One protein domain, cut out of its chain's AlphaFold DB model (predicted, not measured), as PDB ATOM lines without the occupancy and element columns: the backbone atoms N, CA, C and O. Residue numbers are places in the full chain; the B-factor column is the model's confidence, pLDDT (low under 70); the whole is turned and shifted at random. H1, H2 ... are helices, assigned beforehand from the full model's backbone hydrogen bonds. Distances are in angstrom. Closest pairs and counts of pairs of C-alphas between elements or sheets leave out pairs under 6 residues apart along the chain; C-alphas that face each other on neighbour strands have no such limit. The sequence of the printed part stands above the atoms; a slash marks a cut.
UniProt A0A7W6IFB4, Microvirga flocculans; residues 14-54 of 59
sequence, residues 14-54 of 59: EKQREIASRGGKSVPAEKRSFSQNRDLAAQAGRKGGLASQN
ATOM      1  N   GLU A  14     -53.936  43.539  -7.340       91.44
ATOM      2  CA  GLU A  14     -52.861  42.930  -8.129       91.44
ATOM      3  C   GLU A  14     -51.517  43.010  -7.404       91.44
ATOM      4  O   GLU A  14     -50.831  41.999  -7.244       91.44
ATOM      5  N   LYS A  15     -51.188  44.183  -6.859       89.69
ATOM      6  CA  LYS A  15     -49.970  44.406  -6.075       89.69
ATOM      7  C   LYS A  15     -49.969  43.586  -4.787       89.69
ATOM      8  O   LYS A  15     -48.945  43.014  -4.413       89.69
ATOM      9  N   GLN A  16     -51.122  43.467  -4.131       89.56
ATOM     10  CA  GLN A  16     -51.299  42.621  -2.956       89.56
ATOM     11  C   GLN A  16     -51.021  41.148  -3.291       89.56
ATOM     12  O   GLN A  16     -50.268  40.481  -2.577       89.56
ATOM     13  N   ARG A  17     -51.572  40.643  -4.405       87.62
ATOM     14  CA  ARG A  17     -51.335  39.270  -4.886       87.62
ATOM     15  C   ARG A  17     -49.882  39.030  -5.259       87.62
ATOM     16  O   ARG A  17     -49.348  37.965  -4.940       87.62
ATOM     17  N   GLU A  18     -49.242  39.991  -5.915       90.06
ATOM     18  CA  GLU A  18     -47.832  39.894  -6.275       90.06
ATOM     19  C   GLU A  18     -46.962  39.779  -5.017       90.06
ATOM     20  O   GLU A  18     -46.201  38.820  -4.878       90.06
ATOM     21  N   ILE A  19     -47.127  40.694  -4.059       86.12
ATOM     22  CA  ILE A  19     -46.358  40.704  -2.809       86.12
ATOM     23  C   ILE A  19     -46.630  39.435  -1.983       86.12
ATOM     24  O   ILE A  19     -45.679  38.807  -1.515       86.12
ATOM     25  N   ALA A  20     -47.889  38.994  -1.862       85.06
ATOM     26  CA  ALA A  20     -48.231  37.732  -1.194       85.06
ATOM     27  C   ALA A  20     -47.562  36.523  -1.870       85.06
ATOM     28  O   ALA A  20     -47.031  35.634  -1.201       85.06
ATOM     29  N   SER A  21     -47.540  36.503  -3.206       84.69
ATOM     30  CA  SER A  21     -46.930  35.420  -3.983       84.69
ATOM     31  C   SER A  21     -45.410  35.377  -3.843       84.69
ATOM     32  O   SER A  21     -44.824  34.295  -3.908       84.69
ATOM     33  N   ARG A  22     -44.748  36.525  -3.650       85.50
ATOM     34  CA  ARG A  22     -43.286  36.595  -3.496       85.50
ATOM     35  C   ARG A  22     -42.810  35.836  -2.261       85.50
ATOM     36  O   ARG A  22     -41.874  35.057  -2.389       85.50
ATOM     37  N   GLY A  23     -43.507  35.951  -1.128       78.25
ATOM     38  CA  GLY A  23     -43.149  35.222   0.099       78.25
ATOM     39  C   GLY A  23     -43.115  33.699  -0.085       78.25
ATOM     40  O   GLY A  23     -42.166  33.042   0.335       78.25
ATOM     41  N   GLY A  24     -44.101  33.133  -0.788       72.38
ATOM     42  CA  GLY A  24     -44.125  31.699  -1.102       72.38
ATOM     43  C   GLY A  24     -43.080  31.287  -2.145       72.38
ATOM     44  O   GLY A  24     -42.515  30.197  -2.063       72.38
ATOM     45  N   LYS A  25     -42.791  32.159  -3.118       77.81
ATOM     46  CA  LYS A  25     -41.795  31.907  -4.173       77.81
ATOM     47  C   LYS A  25     -40.352  31.972  -3.672       77.81
ATOM     48  O   LYS A  25     -39.519  31.260  -4.222       77.81
ATOM     49  N   SER A  26     -40.069  32.753  -2.629       80.38
ATOM     50  CA  SER A  26     -38.735  32.871  -2.018       80.38
ATOM     51  C   SER A  26     -38.216  31.577  -1.388       80.38
ATOM     52  O   SER A  26     -37.022  31.466  -1.127       80.38
ATOM     53  N   VAL A  27     -39.087  30.590  -1.156       75.38
ATOM     54  CA  VAL A  27     -38.706  29.278  -0.630       75.38
ATOM     55  C   VAL A  27     -38.780  28.238  -1.761       75.38
ATOM     56  O   VAL A  27     -39.831  28.141  -2.415       75.38
ATOM     57  N   PRO A  28     -37.713  27.444  -2.004       78.56
ATOM     58  CA  PRO A  28     -37.748  26.321  -2.940       78.56
ATOM     59  C   PRO A  28     -38.905  25.376  -2.623       78.56
ATOM     60  O   PRO A  28     -39.199  25.152  -1.450       78.56
ATOM     61  N   ALA A  29     -39.552  24.808  -3.643       73.38
ATOM     62  CA  ALA A  29     -40.758  23.992  -3.469       73.38
ATOM     63  C   ALA A  29     -40.577  22.860  -2.439       73.38
ATOM     64  O   ALA A  29     -41.436  22.662  -1.585       73.38
ATOM     65  N   GLU A  30     -39.413  22.212  -2.453       74.50
ATOM     66  CA  GLU A  30     -39.017  21.128  -1.542       74.50
ATOM     67  C   GLU A  30     -38.913  21.560  -0.069       74.50
ATOM     68  O   GLU A  30     -39.106  20.753   0.839       74.50
ATOM     69  N   LYS A  31     -38.625  22.844   0.178       74.94
ATOM     70  CA  LYS A  31     -38.428  23.431   1.514       74.94
ATOM     71  C   LYS A  31     -39.608  24.282   1.977       74.94
ATOM     72  O   LYS A  31     -39.554  24.868   3.056       74.94
ATOM     73  N   ARG A  32     -40.681  24.386   1.187       80.31
ATOM     74  CA  ARG A  32     -41.899  25.095   1.596       80.31
ATOM     75  C   ARG A  32     -42.582  24.292   2.699       80.31
ATOM     76  O   ARG A  32     -43.274  23.321   2.413       80.31
ATOM     77  N   SER A  33     -42.437  24.721   3.954       71.69
ATOM     78  CA  SER A  33     -43.029  24.047   5.122       71.69
ATOM     79  C   SER A  33     -44.540  23.821   4.975       71.69
ATOM     80  O   SER A  33     -45.056  22.776   5.353       71.69
ATOM     81  N   PHE A  34     -45.247  24.761   4.340       70.31
ATOM     82  CA  PHE A  34     -46.682  24.643   4.061       70.31
ATOM     83  C   PHE A  34     -47.031  23.725   2.872       70.31
ATOM     84  O   PHE A  34     -48.190  23.351   2.718       70.31
ATOM     85  N   SER A  35     -46.066  23.356   2.025       72.06
ATOM     86  CA  SER A  35     -46.258  22.409   0.914       72.06
ATOM     87  C   SER A  35     -45.960  20.961   1.310       72.06
ATOM     88  O   SER A  35     -46.455  20.053   0.652       72.06
ATOM     89  N   GLN A  36     -45.194  20.737   2.382       75.06
ATOM     90  CA  GLN A  36     -44.872  19.395   2.879       75.06
ATOM     91  C   GLN A  36     -46.055  18.725   3.590       75.06
ATOM     92  O   GLN A  36     -46.237  17.517   3.474       75.06
ATOM     93  N   ASN A  37     -46.875  19.497   4.311       85.38
ATOM     94  CA  ASN A  37     -48.066  18.987   4.985       85.38
ATOM     95  C   ASN A  37     -49.257  19.928   4.759       85.38
ATOM     96  O   ASN A  37     -49.396  20.972   5.402       85.38
ATOM     97  N   ARG A  38     -50.127  19.531   3.824       83.69
ATOM     98  CA  ARG A  38     -51.298  20.306   3.403       83.69
ATOM     99  C   ARG A  38     -52.303  20.514   4.540       83.69
ATOM    100  O   ARG A  38     -52.904  21.585   4.621       83.69
ATOM    101  N   ASP A  39     -52.441  19.543   5.439       86.56
ATOM    102  CA  ASP A  39     -53.378  19.621   6.562       86.56
ATOM    103  C   ASP A  39     -52.897  20.599   7.632       86.56
ATOM    104  O   ASP A  39     -53.682  21.413   8.122       86.56
ATOM    105  N   LEU A  40     -51.600  20.578   7.954       84.25
ATOM    106  CA  LEU A  40     -50.995  21.538   8.879       84.25
ATOM    107  C   LEU A  40     -51.103  22.969   8.333       84.25
ATOM    108  O   LEU A  40     -51.454  23.889   9.072       84.25
ATOM    109  N   ALA A  41     -50.871  23.154   7.030       85.94
ATOM    110  CA  ALA A  41     -51.026  24.445   6.368       85.94
ATOM    111  C   ALA A  41     -52.471  24.956   6.412       85.94
ATOM    112  O   ALA A  41     -52.709  26.115   6.756       85.94
ATOM    113  N   ALA A  42     -53.445  24.087   6.131       85.88
ATOM    114  CA  ALA A  42     -54.859  24.431   6.222       85.88
ATOM    115  C   ALA A  42     -55.276  24.779   7.662       85.88
ATOM    116  O   ALA A  42     -56.024  25.730   7.881       85.88
ATOM    117  N   GLN A  43     -54.780  24.044   8.662       88.12
ATOM    118  CA  GLN A  43     -55.028  24.339  10.077       88.12
ATOM    119  C   GLN A  43     -54.418  25.677  10.507       88.12
ATOM    120  O   GLN A  43     -55.112  26.488  11.123       88.12
ATOM    121  N   ALA A  44     -53.163  25.945  10.137       86.38
ATOM    122  CA  ALA A  44     -52.495  27.211  10.422       86.38
ATOM    123  C   ALA A  44     -53.213  28.396   9.753       86.38
ATOM    124  O   ALA A  44     -53.460  29.410  10.406       86.38
ATOM    125  N   GLY A  45     -53.619  28.244   8.486       85.50
ATOM    126  CA  GLY A  45     -54.390  29.248   7.752       85.50
ATOM    127  C   GLY A  45     -55.743  29.538   8.400       85.50
ATOM    128  O   GLY A  45     -56.072  30.699   8.637       85.50
ATOM    129  N   ARG A  46     -56.499  28.493   8.774       89.06
ATOM    130  CA  ARG A  46     -57.763  28.646   9.515       89.06
ATOM    131  C   ARG A  46     -57.557  29.377  10.841       89.06
ATOM    132  O   ARG A  46     -58.267  30.340  11.108       89.06
ATOM    133  N   LYS A  47     -56.565  28.975  11.644       89.56
ATOM    134  CA  LYS A  47     -56.259  29.624  12.930       89.56
ATOM    135  C   LYS A  47     -55.910  31.106  12.757       89.56
ATOM    136  O   LYS A  47     -56.395  31.933  13.523       89.56
ATOM    137  N   GLY A  48     -55.105  31.441  11.748       83.88
ATOM    138  CA  GLY A  48     -54.769  32.827  11.417       83.88
ATOM    139  C   GLY A  48     -55.995  33.648  11.011       83.88
ATOM    140  O   GLY A  48     -56.186  34.748  11.522       83.88
ATOM    141  N   GLY A  49     -56.869  33.087  10.167       81.94
ATOM    142  CA  GLY A  49     -58.114  33.738   9.749       81.94
ATOM    143  C   GLY A  49     -59.071  34.016  10.912       81.94
ATOM    144  O   GLY A  49     -59.614  35.113  11.005       81.94
ATOM    145  N   LEU A  50     -59.213  33.068  11.844       84.31
ATOM    146  CA  LEU A  50     -60.019  33.249  13.058       84.31
ATOM    147  C   LEU A  50     -59.464  34.362  13.962       84.31
ATOM    148  O   LEU A  50     -60.227  35.149  14.515       84.31
ATOM    149  N   ALA A  51     -58.137  34.467  14.091       77.88
ATOM    150  CA  ALA A  51     -57.508  35.541  14.860       77.88
ATOM    151  C   ALA A  51     -57.759  36.925  14.236       77.88
ATOM    152  O   ALA A  51     -57.934  37.896  14.966       77.88
ATOM    153  N   SER A  52     -57.819  37.014  12.903       69.38
ATOM    154  CA  SER A  52     -58.167  38.250  12.193       69.38
ATOM    155  C   SER A  52     -59.655  38.603  12.290       69.38
ATOM    156  O   SER A  52     -59.982  39.784  12.343       69.38
ATOM    157  N   GLN A  53     -60.547  37.611  12.368       65.38
ATOM    158  CA  GLN A  53     -61.989  37.828  12.564       65.38
ATOM    159  C   GLN A  53     -62.315  38.389  13.955       65.38
ATOM    160  O   GLN A  53     -63.171  39.253  14.090       65.38
ATOM    161  N   ASN A  54     -61.562  37.990  14.984       58.44
ATOM    162  CA  ASN A  54     -61.678  38.576  16.325       58.44
ATOM    163  C   ASN A  54     -61.112  40.015  16.425       58.44
ATOM    164  O   ASN A  54     -61.143  40.610  17.499       58.44
TER     165      ASN A  54
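What this domain is: This is residues 14 to 54 of the 59 residues of a protein of Microvirga flocculans (UniProt A0A7W6IFB4). Picture an open, flat arch of two helical arms, the longer H3 and the shorter H1, standing apart with empty space between them. The bend that joins them is made of the loop of residues 26 to 32 and the short helix H2, which meets H3 at a corner; no helix packs on H1. The printed part has 41 residues with three named helices, in the order H1, H2, H3, and no named strand; the class is all helix. The whole is loose, with a radius of gyration of the C-alphas of 12.0 A, and it spans 32 by 28 by 10 A.

How they stand to each other: Begin with the longest helix, H3, residues 38 to 53. Look at its residues 40 to 41, which alone touch H2, residues 33 to 36. The two helices only just touch, with 3 pairs of C-alphas within 8 A, and they touch only at the corner by their link; the closest C-alphas, those of Phe 34 and Ala 41, are 4.9 A apart. H1, residues 14 to 25, is apart from H3 and from H2. In H3 every O i to N i+4 pair is within hydrogen-bond range, in H1 6 of 8 are, and H2 is too short for such a pair.

Where its parts are: Find C-alpha 38 at (-51.298, 20.306, 3.403); from there H3 runs 22.5 A to C-alpha 53 at (-61.989, 37.828, 12.564). H2 measures 5.5 A from C-alpha 33 to C-alpha 36. Find C-alpha 14 at (-52.861, 42.930, -8.129), where H1 begins; it runs 16.1 A to C-alpha 25.

The domain as a whole: The two C-alphas farthest apart, those of Glu 30 and Asn 54, are 33.7 A apart. Residues 14 to 23, 25 to 31 and 46 to 54 stand free. The link from H1 to H2 is short and that from H2 to H3 is tight. The printed part has no cut; its mean pLDDT is 80.9, with residues 52 to 54 under 70.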